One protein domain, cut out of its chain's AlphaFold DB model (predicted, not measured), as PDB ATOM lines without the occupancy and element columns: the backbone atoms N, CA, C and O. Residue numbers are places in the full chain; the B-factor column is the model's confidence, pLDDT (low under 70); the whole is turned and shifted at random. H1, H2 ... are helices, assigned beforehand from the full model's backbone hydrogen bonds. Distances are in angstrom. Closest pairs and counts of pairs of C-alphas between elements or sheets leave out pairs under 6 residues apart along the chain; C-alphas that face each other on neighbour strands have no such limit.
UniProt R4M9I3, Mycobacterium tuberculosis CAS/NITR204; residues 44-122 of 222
ATOM      1  N   THR A  44      21.763 -54.194 -33.359       83.94
ATOM      2  CA  THR A  44      22.717 -54.037 -34.469       83.94
ATOM      3  C   THR A  44      22.004 -54.204 -35.802       83.94
ATOM      4  O   THR A  44      22.036 -53.305 -36.634       83.94
ATOM      5  N   LYS A  45      21.279 -55.315 -35.988       79.88
ATOM      6  CA  LYS A  45      20.560 -55.577 -37.239       79.88
ATOM      7  C   LYS A  45      19.569 -54.462 -37.575       79.88
ATOM      8  O   LYS A  45      19.466 -54.074 -38.735       79.88
ATOM      9  N   PHE A  46      18.821 -53.996 -36.580       82.56
ATOM     10  CA  PHE A  46      17.769 -53.010 -36.768       82.56
ATOM     11  C   PHE A  46      18.322 -51.606 -37.045       82.56
ATOM     12  O   PHE A  46      17.922 -50.973 -38.020       82.56
ATOM     13  N   LEU A  47      19.260 -51.128 -36.221       88.56
ATOM     14  CA  LEU A  47      19.823 -49.786 -36.365       88.56
ATOM     15  C   LEU A  47      20.718 -49.666 -37.594       88.56
ATOM     16  O   LEU A  47      20.668 -48.632 -38.254       88.56
ATOM     17  N   ASP A  48      21.473 -50.705 -37.947       88.88
ATOM     18  CA  ASP A  48      22.295 -50.685 -39.160       88.88
ATOM     19  C   ASP A  48      21.418 -50.588 -40.417       88.88
ATOM     20  O   ASP A  48      21.712 -49.801 -41.320       88.88
ATOM     21  N   ASP A  49      20.307 -51.332 -40.464       86.00
ATOM     22  CA  ASP A  49      19.331 -51.241 -41.556       86.00
ATOM     23  C   ASP A  49      18.668 -49.854 -41.610       86.00
ATOM     24  O   ASP A  49      18.609 -49.230 -42.672       86.00
ATOM     25  N   TYR A  50      18.240 -49.328 -40.458       89.06
ATOM     26  CA  TYR A  50      17.655 -47.992 -40.355       89.06
ATOM     27  C   TYR A  50      18.621 -46.892 -40.830       89.06
ATOM     28  O   TYR A  50      18.258 -46.071 -41.677       89.06
ATOM     29  N   LEU A  51      19.866 -46.887 -40.338       91.38
ATOM     30  CA  LEU A  51      20.877 -45.889 -40.703       91.38
ATOM     31  C   LEU A  51      21.253 -45.969 -42.186       91.38
ATOM     32  O   LEU A  51      21.501 -44.929 -42.798       91.38
ATOM     33  N   THR A  52      21.246 -47.177 -42.762       90.00
ATOM     34  CA  THR A  52      21.531 -47.414 -44.184       90.00
ATOM     35  C   THR A  52      20.408 -46.908 -45.091       90.00
ATOM     36  O   THR A  52      20.681 -46.327 -46.141       90.00
ATOM     37  N   ARG A  53      19.139 -47.118 -44.712       89.56
ATOM     38  CA  ARG A  53      17.975 -46.686 -45.509       89.56
ATOM     39  C   ARG A  53      17.678 -45.191 -45.387       89.56
ATOM     40  O   ARG A  53      17.049 -44.620 -46.279       89.56
ATOM     41  N   ARG A  54      18.098 -44.557 -44.291       88.12
ATOM     42  CA  ARG A  54      17.846 -43.137 -44.032       88.12
ATOM     43  C   ARG A  54      18.606 -42.240 -45.029       88.12
ATOM     44  O   ARG A  54      19.813 -42.409 -45.195       88.12
ATOM     45  N   PRO A  55      17.953 -41.231 -45.641       88.88
ATOM     46  CA  PRO A  55      18.639 -40.247 -46.477       88.88
ATOM     47  C   PRO A  55      19.715 -39.491 -45.694       88.88
ATOM     48  O   PRO A  55      19.433 -38.972 -44.615       88.88
ATOM     49  N   GLN A  56      20.921 -39.380 -46.254       85.50
ATOM     50  CA  GLN A  56      22.012 -38.647 -45.613       85.50
ATOM     51  C   GLN A  56      21.688 -37.155 -45.489       85.50
ATOM     52  O   GLN A  56      21.279 -36.506 -46.458       85.50
ATOM     53  N   ARG A  57      21.927 -36.594 -44.301       89.50
ATOM     54  CA  ARG A  57      21.821 -35.153 -44.036       89.50
ATOM     55  C   ARG A  57      23.139 -34.633 -43.477       89.50
ATOM     56  O   ARG A  57      23.877 -35.345 -42.801       89.50
ATOM     57  N   THR A  58      23.451 -33.373 -43.761       89.69
ATOM     58  CA  THR A  58      24.679 -32.739 -43.269       89.69
ATOM     59  C   THR A  58      24.713 -32.748 -41.740       89.69
ATOM     60  O   THR A  58      23.811 -32.206 -41.105       89.69
ATOM     61  N   GLY A  59      25.767 -33.330 -41.162       87.88
ATOM     62  CA  GLY A  59      25.956 -33.423 -39.711       87.88
ATOM     63  C   GLY A  59      25.377 -34.681 -39.054       87.88
ATOM     64  O   GLY A  59      25.542 -34.826 -37.846       87.88
ATOM     65  N   GLU A  60      24.739 -35.578 -39.814       93.31
ATOM     66  CA  GLU A  60      24.321 -36.899 -39.324       93.31
ATOM     67  C   GLU A  60      25.448 -37.932 -39.524       93.31
ATOM     68  O   GLU A  60      26.105 -37.969 -40.567       93.31
ATOM     69  N   ASP A  61      25.662 -38.781 -38.520       92.00
ATOM     70  CA  ASP A  61      26.569 -39.924 -38.582       92.00
ATOM     71  C   ASP A  61      25.774 -41.224 -38.784       92.00
ATOM     72  O   ASP A  61      24.979 -41.631 -37.941       92.00
ATOM     73  N   HIS A  62      26.016 -41.888 -39.913       92.00
ATOM     74  CA  HIS A  62      25.341 -43.125 -40.309       92.00
ATOM     75  C   HIS A  62      26.226 -44.370 -40.151       92.00
ATOM     76  O   HIS A  62      25.916 -45.416 -40.721       92.00
ATOM     77  N   CYS A  63      27.350 -44.286 -39.426       90.19
ATOM     78  CA  CYS A  63      28.188 -45.464 -39.206       90.19
ATOM     79  C   CYS A  63      27.412 -46.546 -38.430       90.19
ATOM     80  O   CYS A  63      26.624 -46.190 -37.548       90.19
ATOM     81  N   PRO A  64      27.668 -47.841 -38.688       89.00
ATOM     82  CA  PRO A  64      27.016 -48.943 -37.981       89.00
ATOM     83  C   PRO A  64      27.099 -48.837 -36.453       89.00
ATOM     84  O   PRO A  64      27.995 -48.183 -35.898       89.00
ATOM     85  N   LEU A  65      26.177 -49.514 -35.768       87.38
ATOM     86  CA  LEU A  65      26.179 -49.634 -34.317       87.38
ATOM     87  C   LEU A  65      27.421 -50.410 -33.863       87.38
ATOM     88  O   LEU A  65      27.604 -51.582 -34.197       87.38
ATOM     89  N   THR A  66      28.259 -49.777 -33.045       89.00
ATOM     90  CA  THR A  66      29.419 -50.449 -32.450       89.00
ATOM     91  C   THR A  66      29.070 -51.114 -31.117       89.00
ATOM     92  O   THR A  66      28.072 -50.801 -30.465       89.00
ATOM     93  N   HIS A  67      29.933 -52.020 -30.658       80.19
ATOM     94  CA  HIS A  67      29.774 -52.650 -29.342       80.19
ATOM     95  C   HIS A  67      29.830 -51.638 -28.187       80.19
ATOM     96  O   HIS A  67      29.112 -51.774 -27.194       80.19
ATOM     97  N   ASP A  68      30.660 -50.605 -28.326       85.88
ATOM     98  CA  ASP A  68      30.754 -49.532 -27.337       85.88
ATOM     99  C   ASP A  68      29.510 -48.641 -27.356       85.88
ATOM    100  O   ASP A  68      29.031 -48.263 -26.285       85.88
ATOM    101  N   ASP A  69      28.917 -48.389 -28.529       87.12
ATOM    102  CA  ASP A  69      27.621 -47.709 -28.623       87.12
ATOM    103  C   ASP A  69      26.525 -48.506 -27.909       87.12
ATOM    104  O   ASP A  69      25.787 -47.943 -27.097       87.12
ATOM    105  N   TYR A  70      26.451 -49.822 -28.136       82.31
ATOM    106  CA  TYR A  70      25.477 -50.681 -27.459       82.31
ATOM    107  C   TYR A  70      25.625 -50.604 -25.936       82.31
ATOM    108  O   TYR A  70      24.651 -50.354 -25.226       82.31
ATOM    109  N   ARG A  71      26.850 -50.760 -25.419       79.12
ATOM    110  CA  ARG A  71      27.121 -50.651 -23.976       79.12
ATOM    111  C   ARG A  71      26.768 -49.276 -23.419       79.12
ATOM    112  O   ARG A  71      26.258 -49.180 -22.305       79.12
ATOM    113  N   ARG A  72      27.074 -48.219 -24.168       84.31
ATOM    114  CA  ARG A  72      26.903 -46.838 -23.719       84.31
ATOM    115  C   ARG A  72      25.448 -46.392 -23.750       84.31
ATOM    116  O   ARG A  72      25.040 -45.661 -22.845       84.31
ATOM    117  N   PHE A  73      24.685 -46.797 -24.758       82.62
ATOM    118  CA  PHE A  73      23.362 -46.238 -25.028       82.62
ATOM    119  C   PHE A  73      22.223 -47.237 -24.865       82.62
ATOM    120  O   PHE A  73      21.168 -46.829 -24.407       82.62
ATOM    121  N   LEU A  74      22.405 -48.525 -25.157       81.44
ATOM    122  CA  LEU A  74      21.283 -49.468 -25.288       81.44
ATOM    123  C   LEU A  74      21.213 -50.495 -24.150       81.44
ATOM    124  O   LEU A  74      20.127 -50.899 -23.735       81.44
ATOM    125  N   ALA A  75      22.359 -50.914 -23.613       73.44
ATOM    126  CA  ALA A  75      22.428 -51.942 -22.583       73.44
ATOM    127  C   ALA A  75      21.715 -51.505 -21.288       73.44
ATOM    128  O   ALA A  75      22.233 -50.698 -20.515       73.44
ATOM    129  N   GLY A  76      20.526 -52.070 -21.044       64.25
ATOM    130  CA  GLY A  76      19.738 -51.841 -19.830       64.25
ATOM    131  C   GLY A  76      19.111 -50.448 -19.720       64.25
ATOM    132  O   GLY A  76      18.788 -50.036 -18.607       64.25
ATOM    133  N   LYS A  77      18.964 -49.715 -20.834       68.44
ATOM    134  CA  LYS A  77      18.424 -48.347 -20.849       68.44
ATOM    135  C   LYS A  77      17.080 -48.275 -21.593       68.44
ATOM    136  O   LYS A  77      17.057 -48.612 -22.776       68.44
ATOM    137  N   PRO A  78      15.992 -47.794 -20.960       56.38
ATOM    138  CA  PRO A  78      14.666 -47.729 -21.589       56.38
ATOM    139  C   PRO A  78      14.607 -46.765 -22.786       56.38
ATOM    140  O   PRO A  78      14.041 -47.107 -23.820       56.38
ATOM    141  N   ASP A  79      15.270 -45.609 -22.692       66.44
ATOM    142  CA  ASP A  79      15.255 -44.562 -23.732       66.44
ATOM    143  C   ASP A  79      16.527 -44.549 -24.595       66.44
ATOM    144  O   ASP A  79      16.850 -43.571 -25.272       66.44
ATOM    145  N   GLY A  80      17.267 -45.659 -24.586       83.25
ATOM    146  CA  GLY A  80      18.614 -45.740 -25.140       83.25
ATOM    147  C   GLY A  80      18.742 -45.385 -26.620       83.25
ATOM    148  O   GLY A  80      19.764 -44.848 -27.051       83.25
ATOM    149  N   VAL A  81      17.697 -45.653 -27.406       87.75
ATOM    150  CA  VAL A  81      17.696 -45.370 -28.847       87.75
ATOM    151  C   VAL A  81      17.661 -43.869 -29.139       87.75
ATOM    152  O   VAL A  81      18.318 -43.418 -30.074       87.75
ATOM    153  N   ALA A  82      16.956 -43.076 -28.325       89.06
ATOM    154  CA  ALA A  82      16.903 -41.628 -28.501       89.06
ATOM    155  C   ALA A  82      18.279 -41.002 -28.233       89.06
ATOM    156  O   ALA A  82      18.748 -40.183 -29.023       89.06
ATOM    157  N   ASP A  83      18.950 -41.452 -27.170       89.88
ATOM    158  CA  ASP A  83      20.306 -41.017 -26.826       89.88
ATOM    159  C   ASP A  83      21.329 -41.426 -27.895       89.88
ATOM    160  O   ASP A  83      22.187 -40.623 -28.270       89.88
ATOM    161  N   PHE A  84      21.223 -42.656 -28.415       93.06
ATOM    162  CA  PHE A  84      22.067 -43.139 -29.509       93.06
ATOM    163  C   PHE A  84      21.914 -42.264 -30.759       93.06
ATOM    164  O   PHE A  84      22.907 -41.766 -31.290       93.06
ATOM    165  N   LEU A  85      20.679 -42.018 -31.205       93.19
ATOM    166  CA  LEU A  85      20.418 -41.190 -32.383       93.19
ATOM    167  C   LEU A  85      20.894 -39.750 -32.178       93.19
ATOM    168  O   LEU A  85      21.539 -39.185 -33.062       93.19
ATOM    169  N   ALA A  86      20.662 -39.181 -30.993       92.50
ATOM    170  CA  ALA A  86      21.125 -37.840 -30.663       92.50
ATOM    171  C   ALA A  86      22.657 -37.729 -30.721       92.50
ATOM    172  O   ALA A  86      23.175 -36.733 -31.233       92.50
ATOM    173  N   ALA A  87      23.385 -38.755 -30.262       92.75
ATOM    174  CA  ALA A  87      24.844 -38.821 -30.372       92.75
ATOM    175  C   ALA A  87      25.333 -38.883 -31.831       92.75
ATOM    176  O   ALA A  87      26.448 -38.451 -32.118       92.75
ATOM    177  N   ARG A  88      24.485 -39.359 -32.750       94.00
ATOM    178  CA  ARG A  88      24.722 -39.404 -34.199       94.00
ATOM    179  C   ARG A  88      24.181 -38.180 -34.951       94.00
ATOM    180  O   ARG A  88      24.148 -38.174 -36.176       94.00
ATOM    181  N   GLY A  89      23.740 -37.138 -34.240       93.44
ATOM    182  CA  GLY A  89      23.173 -35.928 -34.850       93.44
ATOM    183  C   GLY A  89      21.747 -36.102 -35.387       93.44
ATOM    184  O   GLY A  89      21.206 -35.184 -36.000       93.44
ATOM    185  N   ILE A  90      21.113 -37.246 -35.126       93.62
ATOM    186  CA  ILE A  90      19.773 -37.586 -35.596       93.62
ATOM    187  C   ILE A  90      18.767 -37.277 -34.486       93.62
ATOM    188  O   ILE A  90      18.891 -37.737 -33.352       93.62
ATOM    189  N   ARG A  91      17.725 -36.508 -34.811       91.75
ATOM    190  CA  ARG A  91      16.593 -36.270 -33.907       91.75
ATOM    191  C   ARG A  91      15.315 -36.774 -34.538       91.75
ATOM    192  O   ARG A  91      14.969 -36.370 -35.647       91.75
ATOM    193  N   LEU A  92      14.613 -37.620 -33.798       90.00
ATOM    194  CA  LEU A  92      13.273 -38.069 -34.133       90.00
ATOM    195  C   LEU A  92      12.275 -37.507 -33.121       90.00
ATOM    196  O   LEU A  92      12.630 -37.315 -31.953       90.00
ATOM    197  N   PRO A  93      11.032 -37.232 -33.540       92.44
ATOM    198  CA  PRO A  93       9.957 -36.987 -32.596       92.44
ATOM    199  C   PRO A  93       9.748 -38.221 -31.697       92.44
ATOM    200  O   PRO A  93       9.969 -39.352 -32.138       92.44
ATOM    201  N   PRO A  94       9.290 -38.032 -30.446       86.75
ATOM    202  CA  PRO A  94       9.046 -39.146 -29.532       86.75
ATOM    203  C   PRO A  94       8.017 -40.142 -30.091       86.75
ATOM    204  O   PRO A  94       8.243 -41.344 -30.024       86.75
ATOM    205  N   GLY A  95       6.940 -39.653 -30.715       90.19
ATOM    206  CA  GLY A  95       5.863 -40.488 -31.260       90.19
ATOM    207  C   GLY A  95       4.818 -40.905 -30.224       90.19
ATOM    208  O   GLY A  95       4.709 -40.297 -29.158       90.19
ATOM    209  N   SER A  96       4.049 -41.939 -30.558       85.44
ATOM    210  CA  SER A  96       3.025 -42.578 -29.724       85.44
ATOM    211  C   SER A  96       3.391 -44.040 -29.427       85.44
ATOM    212  O   SER A  96       3.939 -44.711 -30.301       85.44
ATOM    213  N   PRO A  97       3.007 -44.604 -28.262       76.62
ATOM    214  CA  PRO A  97       3.219 -46.022 -27.938       76.62
ATOM    215  C   PRO A  97       2.683 -47.025 -28.973       76.62
ATOM    216  O   PRO A  97       3.097 -48.184 -28.982       76.62
ATOM    217  N   THR A  98       1.753 -46.603 -29.833       78.38
ATOM    218  CA  THR A  98       1.158 -47.418 -30.903       78.38
ATOM    219  C   THR A  98       1.869 -47.299 -32.251       78.38
ATOM    220  O   THR A  98       1.443 -47.945 -33.205       78.38
ATOM    221  N   ASP A  99       2.902 -46.464 -32.362       81.44
ATOM    222  CA  ASP A  99       3.615 -46.254 -33.620       81.44
ATOM    223  C   ASP A  99       4.348 -47.526 -34.047       81.44
ATOM    224  O   ASP A  99       4.965 -48.214 -33.234       81.44
ATOM    225  N   LEU A 100       4.291 -47.822 -35.344       80.88
ATOM    226  CA  LEU A 100       4.957 -48.967 -35.974       80.88
ATOM    227  C   LEU A 100       5.803 -48.532 -37.183       80.88
ATOM    228  O   LEU A 100       6.066 -49.331 -38.078       80.88
ATOM    229  N   THR A 101       6.185 -47.255 -37.235       85.38
ATOM    230  CA  THR A 101       7.032 -46.672 -38.284       85.38
ATOM    231  C   THR A 101       8.417 -46.344 -37.733       85.38
ATOM    232  O   THR A 101       8.606 -46.257 -36.525       85.38
ATOM    233  N   ASP A 102       9.407 -46.152 -38.598       85.88
ATOM    234  CA  ASP A 102      10.771 -45.773 -38.205       85.88
ATOM    235  C   ASP A 102      10.981 -44.247 -38.107       85.88
ATOM    236  O   ASP A 102      12.098 -43.773 -37.899       85.88
ATOM    237  N   ASP A 103       9.894 -43.471 -38.180       87.94
ATOM    238  CA  ASP A 103       9.910 -42.005 -38.111       87.94
ATOM    239  C   ASP A 103       9.862 -41.450 -36.677       87.94
ATOM    240  O   ASP A 103      10.019 -40.243 -36.473       87.94
ATOM    241  N   THR A 104       9.622 -42.302 -35.674       90.75
ATOM    242  CA  THR A 104       9.485 -41.900 -34.266       90.75
ATOM    243  C   THR A 104      10.311 -42.783 -33.335       90.75
ATOM    244  O   THR A 104      10.624 -43.930 -33.652       90.75
ATOM    245  N   VAL A 105      10.668 -42.259 -32.157       87.94
ATOM    246  CA  VAL A 105      11.401 -43.026 -31.132       87.94
ATOM    247  C   VAL A 105      10.594 -44.248 -30.686       87.94
ATOM    248  O   VAL A 105      11.129 -45.357 -30.682       87.94
ATOM    249  N   TYR A 106       9.303 -44.069 -30.378       83.56
ATOM    250  CA  TYR A 106       8.416 -45.177 -30.009       83.56
ATOM    251  C   TYR A 106       8.282 -46.217 -31.123       83.56
ATOM    252  O   TYR A 106       8.293 -47.420 -30.854       83.56
ATOM    253  N   GLY A 107       8.185 -45.772 -32.374       85.94
ATOM    254  CA  GLY A 107       8.092 -46.664 -33.518       85.94
ATOM    255  C   GLY A 107       9.350 -47.517 -33.710       85.94
ATOM    256  O   GLY A 107       9.243 -48.737 -33.860       85.94
ATOM    257  N   LEU A 108      10.543 -46.926 -33.564       85.75
ATOM    258  CA  LEU A 108      11.810 -47.667 -33.576       85.75
ATOM    259  C   LEU A 108      11.896 -48.703 -32.445       85.75
ATOM    260  O   LEU A 108      12.266 -49.848 -32.693       85.75
ATOM    261  N   GLN A 109      11.519 -48.329 -31.218       81.62
ATOM    262  CA  GLN A 109      11.478 -49.260 -30.080       81.62
ATOM    263  C   GLN A 109      10.509 -50.423 -30.338       81.62
ATOM    264  O   GLN A 109      10.808 -51.576 -30.029       81.62
ATOM    265  N   ASN A 110       9.348 -50.143 -30.934       78.38
ATOM    266  CA  ASN A 110       8.360 -51.167 -31.251       78.38
ATOM    267  C   ASN A 110       8.832 -52.134 -32.347       78.38
ATOM    268  O   ASN A 110       8.591 -53.338 -32.234       78.38
ATOM    269  N   LEU A 111       9.508 -51.635 -33.382       80.00
ATOM    270  CA  LEU A 111      10.066 -52.458 -34.458       80.00
ATOM    271  C   LEU A 111      11.259 -53.306 -33.984       80.00
ATOM    272  O   LEU A 111      11.360 -54.483 -34.351       80.00
ATOM    273  N   GLU A 112      12.122 -52.763 -33.121       78.88
ATOM    274  CA  GLU A 112      13.180 -53.553 -32.481       78.88
ATOM    275  C   GLU A 112      12.578 -54.655 -31.614       78.88
ATOM    276  O   GLU A 112      12.936 -55.817 -31.796       78.88
ATOM    277  N   ARG A 113      11.579 -54.337 -30.781       70.50
ATOM    278  CA  ARG A 113      10.882 -55.327 -29.951       70.50
ATOM    279  C   ARG A 113      10.322 -56.478 -30.785       70.50
ATOM    280  O   ARG A 113      10.421 -57.636 -30.381       70.50
ATOM    281  N   GLN A 114       9.762 -56.197 -31.963       70.06
ATOM    282  CA  GLN A 114       9.315 -57.244 -32.891       70.06
ATOM    283  C   GLN A 114      10.483 -58.098 -33.406       70.06
ATOM    284  O   GLN A 114      10.386 -59.326 -33.412       70.06
ATOM    285  N   THR A 115      11.595 -57.469 -33.791       67.81
ATOM    286  CA  THR A 115      12.812 -58.150 -34.268       67.81
ATOM    287  C   THR A 115      13.443 -59.011 -33.173       67.81
ATOM    288  O   THR A 115      13.819 -60.157 -33.417       67.81
ATOM    289  N   PHE A 116      13.506 -58.505 -31.945       67.31
ATOM    290  CA  PHE A 116      13.978 -59.222 -30.769       67.31
ATOM    291  C   PHE A 116      13.117 -60.453 -30.477       67.31
ATOM    292  O   PHE A 116      13.652 -61.550 -30.320       67.31
ATOM    293  N   LEU A 117      11.786 -60.310 -30.487       62.00
ATOM    294  CA  LEU A 117      10.860 -61.436 -30.325       62.00
ATOM    295  C   LEU A 117      11.026 -62.481 -31.438       62.00
ATOM    296  O   LEU A 117      10.997 -63.682 -31.165       62.00
ATOM    297  N   GLN A 118      11.234 -62.054 -32.684       63.31
ATOM    298  CA  GLN A 118      11.533 -62.966 -33.791       63.31
ATOM    299  C   GLN A 118      12.856 -63.711 -33.563       63.31
ATOM    300  O   GLN A 118      12.886 -64.936 -33.680       63.31
ATOM    301  N   LEU A 119      13.921 -63.001 -33.176       62.34
ATOM    302  CA  LEU A 119      15.250 -63.579 -32.959       62.34
ATOM    303  C   LEU A 119      15.314 -64.508 -31.738       62.34
ATOM    304  O   LEU A 119      15.993 -65.536 -31.768       62.34
ATOM    305  N   LEU A 120      14.570 -64.194 -30.676       59.38
ATOM    306  CA  LEU A 120      14.393 -65.082 -29.527       59.38
ATOM    307  C   LEU A 120      13.694 -66.392 -29.907       59.38
ATOM    308  O   LEU A 120      14.019 -67.445 -29.353       59.38
ATOM    309  N   ASN A 121      12.742 -66.329 -30.841       53.66
ATOM    310  CA  ASN A 121      12.000 -67.495 -31.309       53.66
ATOM    311  C   ASN A 121      12.775 -68.302 -32.363       53.66
ATOM    312  O   ASN A 121      12.606 -69.522 -32.446       53.66
ATOM    313  N   THR A 122      13.672 -67.679 -33.135       48.59
ATOM    314  CA  THR A 122      14.555 -68.413 -34.048       48.59
ATOM    315  C   THR A 122      15.531 -69.296 -33.265       48.59
ATOM    316  O   THR A 122      16.436 -68.822 -32.584       48.59
TER     317      THR A 122
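AT A GLANCE: This is residues 44 to 122 of the 222 residues of a protein of Mycobacterium tuberculosis CAS/NITR204 (UniProt R4M9I3). A long helix, H4, has three short helices, H1, H2 and H3, loosely gathered on one side of it, and residues 117 to 122, of which 117 to 121 belong to H4, stick out. H3 packs on the first residues of H4, H2 packs on H3, and H1 comes near H4, while two long links, residues 54 to 66 and 88 to 104, make wide loops. The printed part has 79 residues, with four named helices in the order H1, H2, H3, H4 and no named strand; the class is all helix. The whole is compact, with a radius of gyration of the C-alphas of 12.2 A and spans of 38 by 28 by 22 A.

IN THESE COORDINATES: H1, residues 44 to 53, begins with C-alpha 44 at (22.717, -54.037, -34.469) and is 14.1 A long. H2, residues 67 to 74, is 9.9 A long. H3, residues 80 to 87, is 10.7 A long, with C-alpha 80 at (18.614, -45.740, -25.140). H4, residues 105 to 121, is 24.5 A long and ends with C-alpha 121 at (12.000, -67.495, -31.309).

HOW THE PARTS SIT: H1 and H4 are close but not clearly touching; their closest C-alphas, of Phe 46 and Glu 112, are 6.3 A apart. H2 and H3 touch, closest at the C-alphas of Leu 74 and Gly 80, 4.6 A apart, at a steep tilt of 67 degrees, opposite ways. H4 touches H3 with residues 105 to 109 alone; the closest C-alphas, of Ala 82 and Val 105, are 6.3 A apart. H1 and H3 are apart. In H1, H2, H3 and H4 every O i to N i+4 pair is within hydrogen-bond range.

THE WHOLE: The C-alphas of Thr 58 and Asn 121 are the two farthest apart, 38.9 A. The printed part has no cut. H2 to H3 is a tight link. Residues 76 to 79 and 115 to 122 have pLDDT under 70.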